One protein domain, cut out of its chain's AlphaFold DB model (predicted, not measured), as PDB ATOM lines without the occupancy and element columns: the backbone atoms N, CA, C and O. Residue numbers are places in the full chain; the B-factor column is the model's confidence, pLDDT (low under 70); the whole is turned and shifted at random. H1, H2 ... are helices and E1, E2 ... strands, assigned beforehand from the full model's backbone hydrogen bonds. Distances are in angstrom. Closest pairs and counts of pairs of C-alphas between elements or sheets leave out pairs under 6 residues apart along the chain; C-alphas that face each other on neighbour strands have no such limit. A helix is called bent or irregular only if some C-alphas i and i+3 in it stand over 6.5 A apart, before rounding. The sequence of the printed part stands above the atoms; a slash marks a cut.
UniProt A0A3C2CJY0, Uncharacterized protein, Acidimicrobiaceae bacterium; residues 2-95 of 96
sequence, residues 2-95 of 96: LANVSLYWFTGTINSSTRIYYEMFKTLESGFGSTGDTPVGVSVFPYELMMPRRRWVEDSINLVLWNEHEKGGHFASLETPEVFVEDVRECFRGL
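What this domain is: This is residues 2 to 95 of the 96 residues of an uncharacterized protein of Acidimicrobiaceae bacterium (UniProt A0A3C2CJY0). An open, arc-like model: the short helices H1 and H2 and then H3 string out one after another as an arm, which leads to a small body where H6 packs on a two-stranded sheet, E1 and E2, with H4 over the other face. Residues 18 to 31 stick out free, and H5 makes a corner with H6. The 94 printed residues hold, in order, H1 H2 H3 E1 H4 E2 H5 H6; the sheet, E1 beside E2, is parallel, and the class is mixed, helices and strands. The whole is loose, with a radius of gyration of the C-alphas of 16.2 A and spans of 41 by 35 by 24 A.

Where its parts are: Find C-alpha 2 at (155.126, 114.585, 1.170); from there H1 runs over residues 2 to 10, 11.9 A. H2 is residues 14 to 17, and H3 residues 19 to 30, 18.5 A, irregular, with C-alphas 26 and 29 7.3 A apart. Look for E1 at residues 39 to 44, 16.7 A, H4 at 54 to 58, E2 at 62 to 68, 17.7 A, and H5 at 76 to 79. H6, residues 81 to 93, 18.2 A, ends at C-alpha 93 (190.248, 108.185, 5.383).

How they stand to each other: H1 and H2 are close but not clearly touching, the closest C-alphas being Tyr 8 and Ile 14, 5.7 A. H2 and H3 meet only through their link. H1 and H6 are apart. E1 and E2 are parallel at 18 degrees; look at N 40 and O 62, 2.8 A, and N 67 and O 42, 3.1 A, within hydrogen-bond range. E1, H4, E2 form a strand-helix-strand unit, two parallel strands with a helix between, its crossover right-handed. H4 and E1 are near each other, with 5 pairs of C-alphas within 10 A. The closest C-alphas of E1 and H6 are Gly 41 and Cys 91, 5.9 A. H5 and H6 only just touch, only at the corner, with 3 pairs of C-alphas within 8 A, the closest Ser 77 and Phe 84, 5.6 A; H6 does so with residues 84 to 85 alone. Every O i to N i+4 pair is within hydrogen-bond range in H1, H4 and H6, against 5 of 8 in H3; H2 and H5 are too short for such a pair.

The domain as a whole: The C-alphas of Phe 10 and Asp 59 are the two farthest apart, 43.8 A. The printed part has no cut and no long link. Look at residues 28 to 33 for pLDDT under 70.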
ATOM      1  N   LEU A   2     155.880 113.351   0.871       97.44
ATOM      2  CA  LEU A   2     155.126 114.585   1.170       97.44
ATOM      3  C   LEU A   2     155.966 115.699   1.812       97.44
ATOM      4  O   LEU A   2     155.856 116.836   1.384       97.44
ATOM      5  N   ALA A   3     156.853 115.373   2.759       97.31
ATOM      6  CA  ALA A   3     157.724 116.367   3.391       97.31
ATOM      7  C   ALA A   3     158.569 117.159   2.371       97.31
ATOM      8  O   ALA A   3     158.624 118.383   2.446       97.31
ATOM      9  N   ASN A   4     159.158 116.484   1.377       96.00
ATOM     10  CA  ASN A   4     159.956 117.140   0.336       96.00
ATOM     11  C   ASN A   4     159.079 118.030  -0.552       96.00
ATOM     12  O   ASN A   4     159.453 119.161  -0.842       96.00
ATOM     13  N   VAL A   5     157.890 117.553  -0.942       97.38
ATOM     14  CA  VAL A   5     156.944 118.347  -1.748       97.38
ATOM     15  C   VAL A   5     156.487 119.590  -0.982       97.38
ATOM     16  O   VAL A   5     156.501 120.689  -1.529       97.38
ATOM     17  N   SER A   6     156.134 119.435   0.296       98.25
ATOM     18  CA  SER A   6     155.754 120.544   1.169       98.25
ATOM     19  C   SER A   6     156.884 121.555   1.330       98.25
ATOM     20  O   SER A   6     156.617 122.750   1.262       98.25
ATOM     21  N   LEU A   7     158.133 121.100   1.486       97.88
ATOM     22  CA  LEU A   7     159.293 121.987   1.556       97.88
ATOM     23  C   LEU A   7     159.382 122.851   0.294       97.88
ATOM     24  O   LEU A   7     159.340 124.071   0.400       97.88
ATOM     25  N   TYR A   8     159.396 122.227  -0.887       98.06
ATOM     26  CA  TYR A   8     159.471 122.932  -2.171       98.06
ATOM     27  C   TYR A   8     158.314 123.916  -2.391       98.06
ATOM     28  O   TYR A   8     158.519 125.003  -2.938       98.06
ATOM     29  N   TRP A   9     157.104 123.538  -1.971       97.69
ATOM     30  CA  TRP A   9     155.914 124.381  -2.063       97.69
ATOM     31  C   TRP A   9     156.012 125.601  -1.146       97.69
ATOM     32  O   TRP A   9     155.900 126.733  -1.612       97.69
ATOM     33  N   PHE A  10     156.254 125.385   0.150       98.44
ATOM     34  CA  PHE A  10     156.262 126.465   1.138       98.44
ATOM     35  C   PHE A  10     157.431 127.432   0.957       98.44
ATOM     36  O   PHE A  10     157.291 128.607   1.287       98.44
ATOM     37  N   THR A  11     158.557 126.978   0.401       98.38
ATOM     38  CA  THR A  11     159.687 127.860   0.078       98.38
ATOM     39  C   THR A  11     159.614 128.450  -1.332       98.38
ATOM     40  O   THR A  11     160.465 129.264  -1.682       98.38
ATOM     41  N   GLY A  12     158.640 128.053  -2.160       97.81
ATOM     42  CA  GLY A  12     158.503 128.535  -3.539       97.81
ATOM     43  C   GLY A  12     159.683 128.173  -4.452       97.81
ATOM     44  O   GLY A  12     160.010 128.931  -5.364       97.81
ATOM     45  N   THR A  13     160.353 127.040  -4.217       97.94
ATOM     46  CA  THR A  13     161.644 126.703  -4.860       97.94
ATOM     47  C   THR A  13     161.544 125.765  -6.061       97.94
ATOM     48  O   THR A  13     162.565 125.447  -6.672       97.94
ATOM     49  N   ILE A  14     160.339 125.347  -6.460       95.31
ATOM     50  CA  ILE A  14     160.140 124.461  -7.621       95.31
ATOM     51  C   ILE A  14     160.817 125.041  -8.874       95.31
ATOM     52  O   ILE A  14     161.660 124.379  -9.468       95.31
ATOM     53  N   ASN A  15     160.543 126.301  -9.224       94.25
ATOM     54  CA  ASN A  15     161.093 126.916 -10.440       94.25
ATOM     55  C   ASN A  15     162.585 127.260 -10.339       94.25
ATOM     56  O   ASN A  15     163.317 127.132 -11.316       94.25
ATOM     57  N   SER A  16     163.060 127.721  -9.178       96.25
ATOM     58  CA  SER A  16     164.474 128.082  -9.029       96.25
ATOM     59  C   SER A  16     165.378 126.847  -9.062       96.25
ATOM     60  O   SER A  16     166.452 126.900  -9.660       96.25
ATOM     61  N   SER A  17     164.923 125.724  -8.495       95.62
ATOM     62  CA  SER A  17     165.668 124.459  -8.493       95.62
ATOM     63  C   SER A  17     165.813 123.822  -9.880       95.62
ATOM     64  O   SER A  17     166.810 123.154 -10.140       95.62
ATOM     65  N   THR A  18     164.871 124.056 -10.802       95.19
ATOM     66  CA  THR A  18     164.902 123.472 -12.153       95.19
ATOM     67  C   THR A  18     165.726 124.283 -13.155       95.19
ATOM     68  O   THR A  18     165.947 123.831 -14.278       95.19
ATOM     69  N   ARG A  19     166.256 125.453 -12.777       93.38
ATOM     70  CA  ARG A  19     167.079 126.274 -13.680       93.38
ATOM     71  C   ARG A  19     168.313 125.528 -14.202       93.38
ATOM     72  O   ARG A  19     168.713 125.751 -15.342       93.38
ATOM     73  N   ILE A  20     168.883 124.629 -13.397       92.19
ATOM     74  CA  ILE A  20     170.068 123.849 -13.773       92.19
ATOM     75  C   ILE A  20     169.864 123.049 -15.065       92.19
ATOM     76  O   ILE A  20     170.796 122.949 -15.855       92.19
ATOM     77  N   TYR A  21     168.647 122.569 -15.345       91.19
ATOM     78  CA  TYR A  21     168.366 121.810 -16.567       91.19
ATOM     79  C   TYR A  21     168.631 122.631 -17.831       91.19
ATOM     80  O   TYR A  21     169.186 122.109 -18.793       91.19
ATOM     81  N   TYR A  22     168.294 123.925 -17.826       90.19
ATOM     82  CA  TYR A  22     168.555 124.807 -18.965       90.19
ATOM     83  C   TYR A  22     170.055 124.940 -19.258       90.19
ATOM     84  O   TYR A  22     170.455 124.900 -20.419       90.19
ATOM     85  N   GLU A  23     170.883 125.061 -18.217       87.75
ATOM     86  CA  GLU A  23     172.339 125.140 -18.377       87.75
ATOM     87  C   GLU A  23     172.921 123.786 -18.806       87.75
ATOM     88  O   GLU A  23     173.714 123.733 -19.743       87.75
ATOM     89  N   MET A  24     172.460 122.680 -18.204       86.31
ATOM     90  CA  MET A  24     172.894 121.328 -18.574       86.31
ATOM     91  C   MET A  24     172.650 121.023 -20.056       86.31
ATOM     92  O   MET A  24     173.532 120.483 -20.720       86.31
ATOM     93  N   PHE A  25     171.488 121.400 -20.603       85.88
ATOM     94  CA  PHE A  25     171.191 121.182 -22.023       85.88
ATOM     95  C   PHE A  25     172.080 122.005 -22.963       85.88
ATOM     96  O   PHE A  25     172.296 121.586 -24.097       85.88
ATOM     97  N   LYS A  26     172.629 123.139 -22.513       85.00
ATOM     98  CA  LYS A  26     173.579 123.931 -23.310       85.00
ATOM     99  C   LYS A  26     174.988 123.358 -23.311       85.00
ATOM    100  O   LYS A  26     175.710 123.544 -24.283       85.00
ATOM    101  N   THR A  27     175.387 122.705 -22.225       76.44
ATOM    102  CA  THR A  27     176.744 122.167 -22.055       76.44
ATOM    103  C   THR A  27     176.844 120.684 -22.403       76.44
ATOM    104  O   THR A  27     177.917 120.103 -22.280       76.44
ATOM    105  N   LEU A  28     175.746 120.054 -22.832       67.81
ATOM    106  CA  LEU A  28     175.699 118.618 -23.121       67.81
ATOM    107  C   LEU A  28     176.701 118.203 -24.215       67.81
ATOM    108  O   LEU A  28     177.259 117.112 -24.155       67.81
ATOM    109  N   GLU A  29     176.970 119.088 -25.178       63.53
ATOM    110  CA  GLU A  29     177.958 118.865 -26.247       63.53
ATOM    111  C   GLU A  29     179.413 119.019 -25.772       63.53
ATOM    112  O   GLU A  29     180.333 118.538 -26.428       63.53
ATOM    113  N   SER A  30     179.641 119.675 -24.629       65.56
ATOM    114  CA  SER A  30     180.978 119.996 -24.108       65.56
ATOM    115  C   SER A  30     181.650 118.826 -23.375       65.56
ATOM    116  O   SER A  30     182.822 118.925 -23.017       65.56
ATOM    117  N   GLY A  31     180.924 117.723 -23.160       65.00
ATOM    118  CA  GLY A  31     181.382 116.576 -22.377       65.00
ATOM    119  C   GLY A  31     181.474 116.860 -20.874       65.00
ATOM    120  O   GLY A  31     181.263 117.978 -20.402       65.00
ATOM    121  N   PHE A  32     181.786 115.822 -20.098       63.22
ATOM    122  CA  PHE A  32     182.115 115.977 -18.682       63.22
ATOM    123  C   PHE A  32     183.546 116.523 -18.592       63.22
ATOM    124  O   PHE A  32     184.481 115.888 -19.072       63.22
ATOM    125  N   GLY A  33     183.715 117.731 -18.048       64.81
ATOM    126  CA  GLY A  33     185.040 118.330 -17.859       64.81
ATOM    127  C   GLY A  33     185.951 117.453 -16.987       64.81
ATOM    128  O   GLY A  33     185.470 116.669 -16.173       64.81
ATOM    129  N   SER A  34     187.271 117.590 -17.142       73.62
ATOM    130  CA  SER A  34     188.235 116.881 -16.290       73.62
ATOM    131  C   SER A  34     188.257 117.474 -14.879       73.62
ATOM    132  O   SER A  34     188.230 118.694 -14.708       73.62
ATOM    133  N   THR A  35     188.362 116.616 -13.864       77.50
ATOM    134  CA  THR A  35     188.574 117.027 -12.465       77.50
ATOM    135  C   THR A  35     190.041 117.346 -12.149       77.50
ATOM    136  O   THR A  35     190.371 117.664 -11.001       77.50
ATOM    137  N   GLY A  36     190.926 117.247 -13.150       84.38
ATOM    138  CA  GLY A  36     192.373 117.324 -12.972       84.38
ATOM    139  C   GLY A  36     192.869 116.282 -11.966       84.38
ATOM    140  O   GLY A  36     192.328 115.179 -11.881       84.38
ATOM    141  N   ASP A  37     193.848 116.673 -11.154       89.38
ATOM    142  CA  ASP A  37     194.482 115.802 -10.155       89.38
ATOM    143  C   ASP A  37     193.692 115.682  -8.840       89.38
ATOM    144  O   ASP A  37     194.152 115.040  -7.894       89.38
ATOM    145  N   THR A  38     192.507 116.294  -8.741       92.19
ATOM    146  CA  THR A  38     191.687 116.232  -7.522       92.19
ATOM    147  C   THR A  38     191.251 114.787  -7.265       92.19
ATOM    148  O   THR A  38     190.604 114.219  -8.142       92.19
ATOM    149  N   PRO A  39     191.544 114.191  -6.092       93.56
ATOM    150  CA  PRO A  39     191.096 112.840  -5.766       93.56
ATOM    151  C   PRO A  39     189.570 112.707  -5.812       93.56
ATOM    152  O   PRO A  39     188.858 113.502  -5.193       93.56
ATOM    153  N   VAL A  40     189.070 111.684  -6.504       93.06
ATOM    154  CA  VAL A  40     187.635 111.399  -6.631       93.06
ATOM    155  C   VAL A  40     187.322 109.980  -6.169       93.06
ATOM    156  O   VAL A  40     187.956 109.020  -6.599       93.06
ATOM    157  N   GLY A  41     186.308 109.842  -5.317       93.69
ATOM    158  CA  GLY A  41     185.698 108.556  -4.989       93.69
ATOM    159  C   GLY A  41     184.362 108.385  -5.704       93.69
ATOM    160  O   GLY A  41     183.571 109.327  -5.764       93.69
ATOM    161  N   VAL A  42     184.105 107.187  -6.226       94.19
ATOM    162  CA  VAL A  42     182.847 106.829  -6.887       94.19
ATOM    163  C   VAL A  42     182.207 105.646  -6.171       94.19
ATOM    164  O   VAL A  42     182.855 104.641  -5.889       94.19
ATOM    165  N   SER A  43     180.913 105.779  -5.899       95.50
ATOM    166  CA  SER A  43     180.079 104.741  -5.306       95.50
ATOM    167  C   SER A  43     178.919 104.444  -6.252       95.50
ATOM    168  O   SER A  43     178.175 105.353  -6.631       95.50
ATOM    169  N   VAL A  44     178.823 103.195  -6.705       95.38
ATOM    170  CA  VAL A  44     177.911 102.768  -7.768       95.38
ATOM    171  C   VAL A  44     176.751 101.983  -7.174       95.38
ATOM    172  O   VAL A  44     176.930 100.898  -6.622       95.38
ATOM    173  N   PHE A  45     175.549 102.529  -7.344       95.38
ATOM    174  CA  PHE A  45     174.296 101.929  -6.899       95.38
ATOM    175  C   PHE A  45     173.501 101.388  -8.101       95.38
ATOM    176  O   PHE A  45     173.419 102.064  -9.129       95.38
ATOM    177  N   PRO A  46     172.891 100.193  -7.996       94.88
ATOM    178  CA  PRO A  46     172.356  99.460  -9.148       94.88
ATOM    179  C   PRO A  46     171.126 100.106  -9.804       94.88
ATOM    180  O   PRO A  46     170.833  99.806 -10.962       94.88
ATOM    181  N   TYR A  47     170.404 100.979  -9.093       95.38
ATOM    182  CA  TYR A  47     169.206 101.664  -9.603       95.38
ATOM    183  C   TYR A  47     169.418 103.171  -9.851       95.38
ATOM    184  O   TYR A  47     168.462 103.948  -9.822       95.38
ATOM    185  N   GLU A  48     170.663 103.607 -10.066       94.94
ATOM    186  CA  GLU A  48     170.974 104.968 -10.522       94.94
ATOM    187  C   GLU A  48     170.535 105.176 -11.988       94.94
ATOM    188  O   GLU A  48     170.632 104.278 -12.825       94.94
ATOM    189  N   LEU A  49     170.054 106.381 -12.311       91.44
ATOM    190  CA  LEU A  49     169.553 106.758 -13.635       91.44
ATOM    191  C   LEU A  49     170.665 106.791 -14.690       91.44
ATOM    192  O   LEU A  49     170.427 106.469 -15.854       91.44
ATOM    193  N   MET A  50     171.871 107.199 -14.292       83.19
ATOM    194  CA  MET A  50     173.037 107.292 -15.169       83.19
ATOM    195  C   MET A  50     174.243 106.614 -14.523       83.19
ATOM    196  O   MET A  50     175.002 107.239 -13.789       83.19
ATOM    197  N   MET A  51     174.434 105.329 -14.818       77.44
ATOM    198  CA  MET A  51     175.595 104.572 -14.345       77.44
ATOM    199  C   MET A  51     176.768 104.711 -15.327       77.44
ATOM    200  O   MET A  51     176.695 104.184 -16.445       77.44
ATOM    201  N   PRO A  52     177.864 105.392 -14.951       72.38
ATOM    202  CA  PRO A  52     179.057 105.411 -15.777       72.38
ATOM    203  C   PRO A  52     179.742 104.041 -15.731       72.38
ATOM    204  O   PRO A  52     179.794 103.376 -14.696       72.38
ATOM    205  N   ARG A  53     180.318 103.606 -16.855       82.19
ATOM    206  CA  ARG A  53     181.196 102.430 -16.846       82.19
ATOM    207  C   ARG A  53     182.514 102.818 -16.192       82.19
ATOM    208  O   ARG A  53     183.109 103.804 -16.616       82.19
ATOM    209  N   ARG A  54     183.010 102.006 -15.254       86.75
ATOM    210  CA  ARG A  54     184.293 102.215 -14.556       86.75
ATOM    211  C   ARG A  54     185.421 102.682 -15.476       86.75
ATOM    212  O   ARG A  54     186.030 103.714 -15.236       86.75
ATOM    213  N   ARG A  55     185.591 101.988 -16.603       84.94
ATOM    214  CA  ARG A  55     186.606 102.297 -17.617       84.94
ATOM    215  C   ARG A  55     186.527 103.725 -18.179       84.94
ATOM    216  O   ARG A  55     187.545 104.276 -18.556       84.94
ATOM    217  N   TRP A  56     185.339 104.319 -18.287       79.31
ATOM    218  CA  TRP A  56     185.192 105.695 -18.787       79.31
ATOM    219  C   TRP A  56     185.608 106.736 -17.746       79.31
ATOM    220  O   TRP A  56     185.981 107.856 -18.091       79.31
ATOM    221  N   VAL A  57     185.533 106.359 -16.475       80.88
ATOM    222  CA  VAL A  57     185.844 107.220 -15.342       80.88
ATOM    223  C   VAL A  57     187.336 107.162 -15.028       80.88
ATOM    224  O   VAL A  57     187.965 108.203 -14.918       80.88
ATOM    225  N   GLU A  58     187.920 105.964 -14.972       83.75
ATOM    226  CA  GLU A  58     189.339 105.761 -14.630       83.75
ATOM    227  C   GLU A  58     190.310 106.576 -15.493       83.75
ATOM    228  O   GLU A  58     191.284 107.108 -14.972       83.75
ATOM    229  N   ASP A  59     190.023 106.726 -16.788       81.19
ATOM    230  CA  ASP A  59     190.892 107.466 -17.711       81.19
ATOM    231  C   ASP A  59     190.694 108.997 -17.640       81.19
ATOM    232  O   ASP A  59     191.497 109.748 -18.196       81.19
ATOM    233  N   SER A  60     189.617 109.484 -17.008       81.31
ATOM    234  CA  SER A  60     189.216 110.902 -17.046       81.31
ATOM    235  C   SER A  60     189.399 111.661 -15.729       81.31
ATOM    236  O   SER A  60     189.428 112.899 -15.747       81.31
ATOM    237  N   ILE A  61     189.544 110.949 -14.604       86.94
ATOM    238  CA  ILE A  61     189.658 111.530 -13.259       86.94
ATOM    239  C   ILE A  61     190.702 110.799 -12.402       86.94
ATOM    240  O   ILE A  61     190.973 109.619 -12.609       86.94
ATOM    241  N   ASN A  62     191.239 111.471 -11.379       91.31
ATOM    242  CA  ASN A  62     192.079 110.845 -10.353       91.31
ATOM    243  C   ASN A  62     191.224 109.983  -9.397       91.31
ATOM    244  O   ASN A  62     190.837 110.424  -8.312       91.31
ATOM    245  N   LEU A  63     190.871 108.770  -9.830       91.81
ATOM    246  CA  LEU A  63     190.005 107.854  -9.088       91.81
ATOM    247  C   LEU A  63     190.753 107.189  -7.919       91.81
ATOM    248  O   LEU A  63     191.654 106.380  -8.132       91.81
ATOM    249  N   VAL A  64     190.334 107.478  -6.684       93.88
ATOM    250  CA  VAL A  64     190.942 106.934  -5.449       93.88
ATOM    251  C   VAL A  64     190.071 105.916  -4.714       93.88
ATOM    252  O   VAL A  64     190.572 105.192  -3.858       93.88
ATOM    253  N   LEU A  65     188.779 105.836  -5.042       94.44
ATOM    254  CA  LEU A  65     187.846 104.854  -4.483       94.44
ATOM    255  C   LEU A  65     186.823 104.448  -5.547       94.44
ATOM    256  O   LEU A  65     186.276 105.313  -6.231       94.44
ATOM    257  N   TRP A  66     186.539 103.148  -5.647       95.00
ATOM    258  CA  TRP A  66     185.467 102.605  -6.482       95.00
ATOM    259  C   TRP A  66     184.769 101.452  -5.763       95.00
ATOM    260  O   TRP A  66     185.332 100.357  -5.684       95.00
ATOM    261  N   ASN A  67     183.540 101.689  -5.306       95.56
ATOM    262  CA  ASN A  67     182.703 100.679  -4.657       95.56
ATOM    263  C   ASN A  67     181.448 100.415  -5.502       95.56
ATOM    264  O   ASN A  67     180.830 101.349  -6.013       95.56
ATOM    265  N   GLU A  68     181.073  99.144  -5.651       95.62
ATOM    266  CA  GLU A  68     179.843  98.708  -6.322       95.62
ATOM    267  C   GLU A  68     178.939  98.002  -5.316       95.62
ATOM    268  O   GLU A  68     179.401  97.155  -4.549       95.62
ATOM    269  N   HIS A  69     177.651  98.339  -5.336       95.88
ATOM    270  CA  HIS A  69     176.682  97.870  -4.347       95.88
ATOM    271  C   HIS A  69     175.589  97.004  -4.969       95.88
ATOM    272  O   HIS A  69     175.224  97.159  -6.130       95.88
ATOM    273  N   GLU A  70     175.007  96.113  -4.168       95.88
ATOM    274  CA  GLU A  70     173.909  95.230  -4.602       95.88
ATOM    275  C   GLU A  70     172.512  95.845  -4.396       95.88
ATOM    276  O   GLU A  70     171.509  95.297  -4.853       95.88
ATOM    277  N   LYS A  71     172.420  96.981  -3.692       94.81
ATOM    278  CA  LYS A  71     171.159  97.649  -3.333       94.81
ATOM    279  C   LYS A  71     171.305  99.168  -3.326       94.81
ATOM    280  O   LYS A  71     172.400  99.668  -3.099       94.81
ATOM    281  N   GLY A  72     170.185  99.870  -3.491       96.25
ATOM    282  CA  GLY A  72     170.104 101.334  -3.538       96.25
ATOM    283  C   GLY A  72     170.060 101.882  -4.966       96.25
ATOM    284  O   GLY A  72     170.326 101.169  -5.937       96.25
ATOM    285  N   GLY A  73     169.701 103.152  -5.097       95.81
ATOM    286  CA  GLY A  73     169.550 103.820  -6.383       95.81
ATOM    287  C   GLY A  73     169.880 105.302  -6.327       95.81
ATOM    288  O   GLY A  73     170.785 105.728  -5.612       95.81
ATOM    289  N   HIS A  74     169.115 106.083  -7.088       96.19
ATOM    290  CA  HIS A  74     169.339 107.518  -7.264       96.19
ATOM    291  C   HIS A  74     169.360 108.315  -5.951       96.19
ATOM    292  O   HIS A  74     170.056 109.323  -5.835       96.19
ATOM    293  N   PHE A  75     168.632 107.858  -4.927       96.62
ATOM    294  CA  PHE A  75     168.628 108.483  -3.609       96.62
ATOM    295  C   PHE A  75     169.408 107.644  -2.590       96.62
ATOM    296  O   PHE A  75     168.919 107.399  -1.490       96.62
ATOM    297  N   ALA A  76     170.629 107.218  -2.928       96.62
ATOM    298  CA  ALA A  76     171.464 106.337  -2.102       96.62
ATOM    299  C   ALA A  76     171.574 106.748  -0.618       96.62
ATOM    300  O   ALA A  76     171.493 105.901   0.269       96.62
ATOM    301  N   SER A  77     171.688 108.048  -0.328       96.75
ATOM    302  CA  SER A  77     171.747 108.564   1.048       96.75
ATOM    303  C   SER A  77     170.442 108.397   1.839       96.75
ATOM    304  O   SER A  77     170.469 108.425   3.066       96.75
ATOM    305  N   LEU A  78     169.307 108.226   1.158       96.88
ATOM    306  CA  LEU A  78     167.990 107.988   1.755       96.88
ATOM    307  C   LEU A  78     167.592 106.505   1.720       96.88
ATOM    308  O   LEU A  78     166.866 106.052   2.599       96.88
ATOM    309  N   GLU A  79     168.040 105.762   0.707       97.19
ATOM    310  CA  GLU A  79     167.702 104.349   0.499       97.19
ATOM    311  C   GLU A  79     168.621 103.401   1.283       97.19
ATOM    312  O   GLU A  79     168.166 102.396   1.829       97.19
ATOM    313  N   THR A  80     169.918 103.717   1.343       97.44
ATOM    314  CA  THR A  80     170.965 102.894   1.968       97.44
ATOM    315  C   THR A  80     171.962 103.771   2.746       97.44
ATOM    316  O   THR A  80     173.148 103.818   2.399       97.44
ATOM    317  N   PRO A  81     171.507 104.496   3.786       97.56
ATOM    318  CA  PRO A  81     172.299 105.533   4.449       97.56
ATOM    319  C   PRO A  81     173.599 105.012   5.069       97.56
ATOM    320  O   PRO A  81     174.618 105.694   4.999       97.56
ATOM    321  N   GLU A  82     173.601 103.810   5.646       97.94
ATOM    322  CA  GLU A  82     174.796 103.244   6.284       97.94
ATOM    323  C   GLU A  82     175.899 102.962   5.262       97.94
ATOM    324  O   GLU A  82     177.060 103.274   5.511       97.94
ATOM    325  N   VAL A  83     175.516 102.425   4.099       97.56
ATOM    326  CA  VAL A  83     176.434 102.126   2.990       97.56
ATOM    327  C   VAL A  83     177.015 103.424   2.435       97.56
ATOM    328  O   VAL A  83     178.230 103.572   2.347       97.56
ATOM    329  N   PHE A  84     176.152 104.407   2.159       97.56
ATOM    330  CA  PHE A  84     176.573 105.720   1.673       97.56
ATOM    331  C   PHE A  84     177.560 106.406   2.633       97.56
ATOM    332  O   PHE A  84     178.584 106.941   2.209       97.56
ATOM    333  N   VAL A  85     177.272 106.395   3.938       98.12
ATOM    334  CA  VAL A  85     178.140 107.028   4.943       98.12
ATOM    335  C   VAL A  85     179.482 106.309   5.067       98.12
ATOM    336  O   VAL A  85     180.501 106.977   5.267       98.12
ATOM    337  N   GLU A  86     179.506 104.979   4.968       98.06
ATOM    338  CA  GLU A  86     180.756 104.223   5.044       98.06
ATOM    339  C   GLU A  86     181.676 104.536   3.861       98.06
ATOM    340  O   GLU A  86     182.841 104.861   4.094       98.06
ATOM    341  N   ASP A  87     181.144 104.588   2.637       97.62
ATOM    342  CA  ASP A  87     181.919 104.966   1.447       97.62
ATOM    343  C   ASP A  87     182.505 106.378   1.564       97.62
ATOM    344  O   ASP A  87     183.677 106.610   1.256       97.62
ATOM    345  N   VAL A  88     181.718 107.343   2.065       97.19
ATOM    346  CA  VAL A  88     182.208 108.706   2.324       97.19
ATOM    347  C   VAL A  88     183.374 108.663   3.315       97.19
ATOM    348  O   VAL A  88     184.417 109.281   3.091       97.19
ATOM    349  N   ARG A  89     183.236 107.917   4.416       97.69
ATOM    350  CA  ARG A  89     184.296 107.798   5.430       97.69
ATOM    351  C   ARG A  89     185.530 107.081   4.909       97.69
ATOM    352  O   ARG A  89     186.633 107.435   5.318       97.69
ATOM    353  N   GLU A  90     185.368 106.041   4.105       97.31
ATOM    354  CA  GLU A  90     186.465 105.316   3.466       97.31
ATOM    355  C   GLU A  90     187.250 106.240   2.532       97.31
ATOM    356  O   GLU A  90     188.457 106.405   2.725       97.31
ATOM    357  N   CYS A  91     186.553 106.948   1.636       96.56
ATOM    358  CA  CYS A  91     187.151 107.909   0.711       96.56
ATOM    359  C   CYS A  91     188.009 108.947   1.453       96.56
ATOM    360  O   CYS A  91     189.197 109.100   1.179       96.56
ATOM    361  N   PHE A  92     187.445 109.609   2.472       96.12
ATOM    362  CA  PHE A  92     188.178 110.634   3.221       96.12
ATOM    363  C   PHE A  92     189.247 110.077   4.167       96.12
ATOM    364  O   PHE A  92     190.168 110.815   4.513       96.12
ATOM    365  N   ARG A  93     189.163 108.815   4.607       95.88
ATOM    366  CA  ARG A  93     190.248 108.185   5.383       95.88
ATOM    367  C   ARG A  93     191.510 108.016   4.543       95.88
ATOM    368  O   ARG A  93     192.590 108.203   5.086       95.88
ATOM    369  N   GLY A  94     191.374 107.726   3.248       87.69
ATOM    370  CA  GLY A  94     192.507 107.613   2.323       87.69
ATOM    371  C   GLY A  94     193.194 108.941   1.979       87.69
ATOM    372  O   GLY A  94     194.258 108.924   1.370       87.69
ATOM    373  N   LEU A  95     192.604 110.081   2.363       91.06
ATOM    374  CA  LEU A  95     193.090 111.433   2.046       91.06
ATOM    375  C   LEU A  95     193.626 112.203   3.267       91.06
ATOM    376  O   LEU A  95     193.923 113.392   3.149       91.06
TER     377      LEU A  95